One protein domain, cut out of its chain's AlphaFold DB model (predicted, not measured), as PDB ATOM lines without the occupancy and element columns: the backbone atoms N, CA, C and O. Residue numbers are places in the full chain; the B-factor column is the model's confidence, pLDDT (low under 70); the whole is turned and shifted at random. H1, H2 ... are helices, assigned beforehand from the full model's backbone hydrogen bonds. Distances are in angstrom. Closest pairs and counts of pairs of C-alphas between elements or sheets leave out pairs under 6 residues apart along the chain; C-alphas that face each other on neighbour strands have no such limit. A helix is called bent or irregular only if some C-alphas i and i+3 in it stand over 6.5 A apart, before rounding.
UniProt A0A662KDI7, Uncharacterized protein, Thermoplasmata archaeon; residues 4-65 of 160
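Overview. This is residues 4 to 65 of the 160 residues of an uncharacterized protein of Thermoplasmata archaeon (UniProt A0A662KDI7). One long helix, H1, makes the length of this model, and a short helix, H2, folds back at a slant against its last part, residues 35 to 46, like a small hook on a long shaft. Residues 4 to 33 of H1 stick out as a free arm, while the other 32 residues form a small body. The printed part has 62 residues, with two named helices in the order H1, H2 and no named strand, and its class is all helix. The whole is extended, with a radius of gyration of the C-alphas of 19.8 A, and spans 63 by 18 by 16 A.

Along the chain. Find C-alpha 4 at (6.181, 4.220, 17.434); from there H1, residues 4 to 46, runs 62.6 A to C-alpha 46 at (23.954, 41.198, -29.896). Then look at residues 50 to 64, which form H2, 21.4 A from first to last C-alpha; it ends at C-alpha 64 at (29.020, 26.574, -18.276). Neither helix is bent.

Arrangement. Start with H1 at residues 35 to 46, for with these residues alone it touches H2. The closest C-alphas of the two helices are those of Cys 42 and Cys 56, 5.8 A apart. Their lines stand at a steep tilt of 58 degrees, and they run opposite ways. Between them you find a tight link of 3 residues. In H1 and H2 every O i to N i+4 pair is within hydrogen-bond range.

Size, cuts and confidence. The two C-alphas farthest apart are those of Leu 4 and Gly 47, at 63.1 A. The body without residues 4 to 33, which stand free, spans 25 by 16 by 12 A. The printed part has no cut. Its mean pLDDT is 77.4; look for values under 70 at residues 23 to 33, 48, 50 to 51 and 64 to 65.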
ATOM      1  N   LEU A   4       5.470   2.995  17.080       90.06
ATOM      2  CA  LEU A   4       6.181   4.220  17.434       90.06
ATOM      3  C   LEU A   4       7.612   4.272  16.865       90.06
ATOM      4  O   LEU A   4       8.055   5.329  16.424       90.06
ATOM      5  N   GLU A   5       8.337   3.152  16.846       89.31
ATOM      6  CA  GLU A   5       9.687   3.090  16.265       89.31
ATOM      7  C   GLU A   5       9.642   3.219  14.739       89.31
ATOM      8  O   GLU A   5      10.471   3.911  14.149       89.31
ATOM      9  N   ARG A   6       8.633   2.614  14.097       88.00
ATOM     10  CA  ARG A   6       8.419   2.734  12.645       88.00
ATOM     11  C   ARG A   6       8.094   4.172  12.244       88.00
ATOM     12  O   ARG A   6       8.637   4.672  11.262       88.00
ATOM     13  N   LEU A   7       7.244   4.844  13.022       91.56
ATOM     14  CA  LEU A   7       6.880   6.244  12.802       91.56
ATOM     15  C   LEU A   7       8.075   7.183  12.994       91.56
ATOM     16  O   LEU A   7       8.276   8.076  12.175       91.56
ATOM     17  N   LYS A   8       8.906   6.960  14.022       93.12
ATOM     18  CA  LYS A   8      10.134   7.742  14.242       93.12
ATOM     19  C   LYS A   8      11.117   7.608  13.080       93.12
ATOM     20  O   LYS A   8      11.593   8.624  12.586       93.12
ATOM     21  N   LYS A   9      11.344   6.383  12.598       92.31
ATOM     22  CA  LYS A   9      12.221   6.134  11.447       92.31
ATOM     23  C   LYS A   9      11.730   6.865  10.193       92.31
ATOM     24  O   LYS A   9      12.498   7.575   9.555       92.31
ATOM     25  N   ARG A  10      10.429   6.771   9.898       90.94
ATOM     26  CA  ARG A  10       9.819   7.442   8.739       90.94
ATOM     27  C   ARG A  10       9.893   8.970   8.839       90.94
ATOM     28  O   ARG A  10      10.085   9.644   7.835       90.94
ATOM     29  N   LEU A  11       9.775   9.520  10.050       93.75
ATOM     30  CA  LEU A  11       9.940  10.954  10.296       93.75
ATOM     31  C   LEU A  11      11.373  11.427  10.000       93.75
ATOM     32  O   LEU A  11      11.554  12.512   9.454       93.75
ATOM     33  N   GLU A  12      12.392  10.643  10.360       93.44
ATOM     34  CA  GLU A  12      13.791  10.972  10.051       93.44
ATOM     35  C   GLU A  12      14.087  10.912   8.550       93.44
ATOM     36  O   GLU A  12      14.784  11.786   8.036       93.44
ATOM     37  N   GLU A  13      13.524   9.936   7.834       93.06
ATOM     38  CA  GLU A  13      13.645   9.841   6.372       93.06
ATOM     39  C   GLU A  13      13.025  11.063   5.681       93.06
ATOM     40  O   GLU A  13      13.690  11.721   4.883       93.06
ATOM     41  N   LEU A  14      11.807  11.449   6.077       91.25
ATOM     42  CA  LEU A  14      11.129  12.635   5.539       91.25
ATOM     43  C   LEU A  14      11.890  13.940   5.823       91.25
ATOM     44  O   LEU A  14      11.874  14.862   5.009       91.25
ATOM     45  N   LYS A  15      12.572  14.045   6.972       92.12
ATOM     46  CA  LYS A  15      13.406  15.216   7.288       92.12
ATOM     47  C   LYS A  15      14.621  15.319   6.369       92.12
ATOM     48  O   LYS A  15      14.906  16.416   5.896       92.12
ATOM     49  N   LYS A  16      15.302  14.201   6.104       91.62
ATOM     50  CA  LYS A  16      16.444  14.155   5.176       91.62
ATOM     51  C   LYS A  16      16.017  14.478   3.748       91.62
ATOM     52  O   LYS A  16      16.687  15.250   3.072       91.62
ATOM     53  N   GLU A  17      14.879  13.941   3.316       90.56
ATOM     54  CA  GLU A  17      14.314  14.227   1.994       90.56
ATOM     55  C   GLU A  17      13.985  15.718   1.832       90.56
ATOM     56  O   GLU A  17      14.373  16.337   0.843       90.56
ATOM     57  N   ARG A  18      13.364  16.338   2.845       90.94
ATOM     58  CA  ARG A  18      13.097  17.784   2.850       90.94
ATOM     59  C   ARG A  18      14.375  18.618   2.751       90.94
ATOM     60  O   ARG A  18      14.381  19.617   2.042       90.94
ATOM     61  N   GLU A  19      15.418  18.261   3.498       87.25
ATOM     62  CA  GLU A  19      16.689  18.994   3.489       87.25
ATOM     63  C   GLU A  19      17.362  18.928   2.113       87.25
ATOM     64  O   GLU A  19      17.755  19.966   1.586       87.25
ATOM     65  N   LYS A  20      17.370  17.744   1.487       83.94
ATOM     66  CA  LYS A  20      17.877  17.549   0.124       83.94
ATOM     67  C   LYS A  20      17.117  18.403  -0.903       83.94
ATOM     68  O   LYS A  20      17.729  19.145  -1.670       83.94
ATOM     69  N   LEU A  21      15.783  18.379  -0.847       78.38
ATOM     70  CA  LEU A  21      14.940  19.189  -1.731       78.38
ATOM     71  C   LEU A  21      15.182  20.694  -1.546       78.38
ATOM     72  O   LEU A  21      15.114  21.456  -2.508       78.38
ATOM     73  N   LEU A  22      15.454  21.144  -0.317       73.50
ATOM     74  CA  LEU A  22      15.767  22.546  -0.038       73.50
ATOM     75  C   LEU A  22      17.125  22.959  -0.621       73.50
ATOM     76  O   LEU A  22      17.211  24.056  -1.175       73.50
ATOM     77  N   SER A  23      18.152  22.102  -0.535       66.75
ATOM     78  CA  SER A  23      19.456  22.377  -1.150       66.75
ATOM     79  C   SER A  23      19.375  22.416  -2.675       66.75
ATOM     80  O   SER A  23      19.794  23.408  -3.269       66.75
ATOM     81  N   GLU A  24      18.723  21.429  -3.300       64.12
ATOM     82  CA  GLU A  24      18.551  21.377  -4.761       64.12
ATOM     83  C   GLU A  24      17.809  22.625  -5.263       64.12
ATOM     84  O   GLU A  24      18.225  23.282  -6.217       64.12
ATOM     85  N   LYS A  25      16.751  23.031  -4.549       59.75
ATOM     86  CA  LYS A  25      15.981  24.230  -4.890       59.75
ATOM     87  C   LYS A  25      16.808  25.517  -4.773       59.75
ATOM     88  O   LYS A  25      16.629  26.429  -5.572       59.75
ATOM     89  N   SER A  26      17.692  25.626  -3.778       51.50
ATOM     90  CA  SER A  26      18.556  26.808  -3.624       51.50
ATOM     91  C   SER A  26      19.617  26.935  -4.719       51.50
ATOM     92  O   SER A  26      19.933  28.050  -5.143       51.50
ATOM     93  N   GLU A  27      20.134  25.809  -5.209       58.53
ATOM     94  CA  GLU A  27      21.076  25.781  -6.328       58.53
ATOM     95  C   GLU A  27      20.382  26.181  -7.634       58.53
ATOM     96  O   GLU A  27      20.916  26.997  -8.385       58.53
ATOM     97  N   ASP A  28      19.156  25.698  -7.852       50.47
ATOM     98  CA  ASP A  28      18.322  26.048  -9.005       50.47
ATOM     99  C   ASP A  28      18.032  27.560  -9.075       50.47
ATOM    100  O   ASP A  28      18.308  28.207 -10.088       50.47
ATOM    101  N   TYR A  29      17.629  28.176  -7.954       42.00
ATOM    102  CA  TYR A  29      17.438  29.634  -7.872       42.00
ATOM    103  C   TYR A  29      18.708  30.430  -8.197       42.00
ATOM    104  O   TYR A  29      18.638  31.513  -8.787       42.00
ATOM    105  N   THR A  30      19.874  29.917  -7.807       59.00
ATOM    106  CA  THR A  30      21.157  30.589  -8.048       59.00
ATOM    107  C   THR A  30      21.546  30.507  -9.527       59.00
ATOM    108  O   THR A  30      21.980  31.505 -10.103       59.00
ATOM    109  N   LYS A  31      21.321  29.352 -10.170       59.78
ATOM    110  CA  LYS A  31      21.526  29.165 -11.616       59.78
ATOM    111  C   LYS A  31      20.578  30.035 -12.446       59.78
ATOM    112  O   LYS A  31      21.012  30.646 -13.423       59.78
ATOM    113  N   GLU A  32      19.313  30.143 -12.039       60.25
ATOM    114  CA  GLU A  32      18.315  30.972 -12.726       60.25
ATOM    115  C   GLU A  32      18.684  32.468 -12.681       60.25
ATOM    116  O   GLU A  32      18.592  33.171 -13.693       60.25
ATOM    117  N   ALA A  33      19.159  32.957 -11.529       63.91
ATOM    118  CA  ALA A  33      19.617  34.336 -11.376       63.91
ATOM    119  C   ALA A  33      20.833  34.650 -12.270       63.91
ATOM    120  O   ALA A  33      20.854  35.688 -12.938       63.91
ATOM    121  N   ASP A  34      21.801  33.733 -12.331       76.06
ATOM    122  CA  ASP A  34      23.031  33.857 -13.122       76.06
ATOM    123  C   ASP A  34      22.733  33.848 -14.638       76.06
ATOM    124  O   ASP A  34      23.193  34.723 -15.381       76.06
ATOM    125  N   TYR A  35      21.854  32.944 -15.091       75.94
ATOM    126  CA  TYR A  35      21.402  32.874 -16.487       75.94
ATOM    127  C   TYR A  35      20.672  34.144 -16.919       75.94
ATOM    128  O   TYR A  35      20.952  34.718 -17.975       75.94
ATOM    129  N   LYS A  36      19.745  34.627 -16.090       79.50
ATOM    130  CA  LYS A  36      18.962  35.827 -16.392       79.50
ATOM    131  C   LYS A  36      19.850  37.063 -16.522       79.50
ATOM    132  O   LYS A  36      19.607  37.912 -17.387       79.50
ATOM    133  N   GLU A  37      20.882  37.171 -15.688       83.75
ATOM    134  CA  GLU A  37      21.826  38.284 -15.747       83.75
ATOM    135  C   GLU A  37      22.699  38.228 -17.007       83.75
ATOM    136  O   GLU A  37      22.887  39.249 -17.681       83.75
ATOM    137  N   PHE A  38      23.161  37.034 -17.379       86.88
ATOM    138  CA  PHE A  38      23.882  36.817 -18.626       86.88
ATOM    139  C   PHE A  38      23.032  37.128 -19.856       86.88
ATOM    140  O   PHE A  38      23.455  37.907 -20.711       86.88
ATOM    141  N   MET A  39      21.811  36.595 -19.929       81.50
ATOM    142  CA  MET A  39      20.910  36.804 -21.063       81.50
ATOM    143  C   MET A  39      20.625  38.286 -21.280       81.50
ATOM    144  O   MET A  39      20.653  38.773 -22.410       81.50
ATOM    145  N   LYS A  40      20.438  39.043 -20.195       85.31
ATOM    146  CA  LYS A  40      20.254  40.496 -20.259       85.31
ATOM    147  C   LYS A  40      21.478  41.214 -20.840       85.31
ATOM    148  O   LYS A  40      21.312  42.153 -21.618       85.31
ATOM    149  N   LYS A  41      22.695  40.799 -20.471       86.25
ATOM    150  CA  LYS A  41      23.944  41.370 -21.008       86.25
ATOM    151  C   LYS A  41      24.146  40.988 -22.475       86.25
ATOM    152  O   LYS A  41      24.422  41.863 -23.292       86.25
ATOM    153  N   CYS A  42      23.947  39.719 -22.815       85.44
ATOM    154  CA  CYS A  42      24.161  39.199 -24.158       85.44
ATOM    155  C   CYS A  42      23.166  39.778 -25.176       85.44
ATOM    156  O   CYS A  42      23.584  40.302 -26.210       85.44
ATOM    157  N   LEU A  43      21.867  39.816 -24.854       84.56
ATOM    158  CA  LEU A  43      20.844  40.416 -25.723       84.56
ATOM    159  C   LEU A  43      21.079  41.913 -25.955       84.56
ATOM    160  O   LEU A  43      20.824  42.427 -27.043       84.56
ATOM    161  N   LYS A  44      21.606  42.625 -24.951       86.06
ATOM    162  CA  LYS A  44      21.965  44.043 -25.082       86.06
ATOM    163  C   LYS A  44      23.151  44.260 -26.030       86.06
ATOM    164  O   LYS A  44      23.219  45.308 -26.663       86.06
ATOM    165  N   ALA A  45      24.070  43.297 -26.119       82.38
ATOM    166  CA  ALA A  45      25.248  43.374 -26.978       82.38
ATOM    167  C   ALA A  45      24.971  42.918 -28.420       82.38
ATOM    168  O   ALA A  45      25.494  43.513 -29.357       82.38
ATOM    169  N   LYS A  46      24.158  41.871 -28.599       78.75
ATOM    170  CA  LYS A  46      23.954  41.198 -29.896       78.75
ATOM    171  C   LYS A  46      22.651  41.553 -30.609       78.75
ATOM    172  O   LYS A  46      22.456  41.145 -31.750       78.75
ATOM    173  N   GLY A  47      21.790  42.336 -29.965       72.50
ATOM    174  CA  GLY A  47      20.469  42.685 -30.477       72.50
ATOM    175  C   GLY A  47      19.379  41.798 -29.877       72.50
ATOM    176  O   GLY A  47      19.561  40.601 -29.659       72.50
ATOM    177  N   GLY A  48      18.239  42.415 -29.564       68.62
ATOM    178  CA  GLY A  48      17.057  41.715 -29.062       68.62
ATOM    179  C   GLY A  48      16.313  40.958 -30.168       68.62
ATOM    180  O   GLY A  48      16.467  41.259 -31.348       68.62
ATOM    181  N   GLY A  49      15.482  39.990 -29.776       71.69
ATOM    182  CA  GLY A  49      14.697  39.150 -30.689       71.69
ATOM    183  C   GLY A  49      14.988  37.657 -30.513       71.69
ATOM    184  O   GLY A  49      15.888  37.277 -29.764       71.69
ATOM    185  N   ILE A  50      14.221  36.806 -31.202       67.94
ATOM    186  CA  ILE A  50      14.278  35.337 -31.065       67.94
ATOM    187  C   ILE A  50      15.660  34.795 -31.468       67.94
ATOM    188  O   ILE A  50      16.269  34.041 -30.711       67.94
ATOM    189  N   ALA A  51      16.212  35.262 -32.594       69.44
ATOM    190  CA  ALA A  51      17.546  34.868 -33.055       69.44
ATOM    191  C   ALA A  51      18.657  35.266 -32.061       69.44
ATOM    192  O   ALA A  51      19.554  34.474 -31.769       69.44
ATOM    193  N   GLY A  52      18.573  36.468 -31.476       72.44
ATOM    194  CA  GLY A  52      19.505  36.919 -30.436       72.44
ATOM    195  C   GLY A  52      19.395  36.083 -29.159       72.44
ATOM    196  O   GLY A  52      20.406  35.733 -28.555       72.44
ATOM    197  N   MET A  53      18.175  35.696 -28.779       76.62
ATOM    198  CA  MET A  53      17.924  34.846 -27.615       76.62
ATOM    199  C   MET A  53      18.516  33.444 -27.795       76.62
ATOM    200  O   MET A  53      19.184  32.958 -26.885       76.62
ATOM    201  N   GLN A  54      18.349  32.825 -28.967       76.75
ATOM    202  CA  GLN A  54      18.932  31.514 -29.270       76.75
ATOM    203  C   GLN A  54      20.467  31.547 -29.276       76.75
ATOM    204  O   GLN A  54      21.104  30.654 -28.714       76.75
ATOM    205  N   LEU A  55      21.071  32.591 -29.857       80.44
ATOM    206  CA  LEU A  55      22.525  32.770 -29.854       80.44
ATOM    207  C   LEU A  55      23.073  32.919 -28.433       80.44
ATOM    208  O   LEU A  55      24.028  32.236 -28.067       80.44
ATOM    209  N   CYS A  56      22.439  33.761 -27.617       82.88
ATOM    210  CA  CYS A  56      22.838  33.952 -26.229       82.88
ATOM    211  C   CYS A  56      22.664  32.673 -25.401       82.88
ATOM    212  O   CYS A  56      23.571  32.287 -24.671       82.88
ATOM    213  N   ALA A  57      21.552  31.952 -25.559       79.94
ATOM    214  CA  ALA A  57      21.341  30.686 -24.862       79.94
ATOM    215  C   ALA A  57      22.410  29.636 -25.224       79.94
ATOM    216  O   ALA A  57      22.880  28.914 -24.347       79.94
ATOM    217  N   ARG A  58      22.840  29.571 -26.493       77.88
ATOM    218  CA  ARG A  58      23.937  28.687 -26.930       77.88
ATOM    219  C   ARG A  58      25.279  29.066 -26.305       77.88
ATOM    220  O   ARG A  58      25.997  28.185 -25.846       77.88
ATOM    221  N   GLU A  59      25.606  30.354 -26.242       81.00
ATOM    222  CA  GLU A  59      26.845  30.813 -25.600       81.00
ATOM    223  C   GLU A  59      26.865  30.569 -24.096       81.00
ATOM    224  O   GLU A  59      27.899  30.194 -23.550       81.00
ATOM    225  N   TRP A  60      25.724  30.740 -23.423       78.81
ATOM    226  CA  TRP A  60      25.607  30.409 -22.006       78.81
ATOM    227  C   TRP A  60      25.943  28.941 -21.740       78.81
ATOM    228  O   TRP A  60      26.735  28.637 -20.849       78.81
ATOM    229  N   LYS A  61      25.382  28.046 -22.561       71.19
ATOM    230  CA  LYS A  61      25.626  26.601 -22.482       71.19
ATOM    231  C   LYS A  61      27.102  26.257 -22.702       71.19
ATOM    232  O   LYS A  61      27.666  25.491 -21.933       71.19
ATOM    233  N   GLN A  62      27.756  26.886 -23.681       74.25
ATOM    234  CA  GLN A  62      29.195  26.697 -23.915       74.25
ATOM    235  C   GLN A  62      30.061  27.192 -22.745       74.25
ATOM    236  O   GLN A  62      31.050  26.551 -22.399       74.25
ATOM    237  N   LEU A  63      29.697  28.316 -22.117       73.38
ATOM    238  CA  LEU A  63      30.446  28.891 -20.995       73.38
ATOM    239  C   LEU A  63      30.352  28.062 -19.713       73.38
ATOM    240  O   LEU A  63      31.292  28.066 -18.918       73.38
ATOM    241  N   LYS A  64      29.225  27.381 -19.484       69.44
ATOM    242  CA  LYS A  64      29.020  26.574 -18.276       69.44
ATOM    243  C   LYS A  64      29.671  25.199 -18.332       69.44
ATOM    244  O   LYS A  64      29.702  24.536 -17.300       69.44
ATOM    245  N   GLY A  65      30.237  24.801 -19.478       52.94
ATOM    246  CA  GLY A  65      30.853  23.482 -19.628       52.94
ATOM    247  C   GLY A  65      29.874  22.348 -19.326       52.94
ATOM    248  O   GLY A  65      30.300  21.263 -18.952       52.94
TER     249      GLY A  65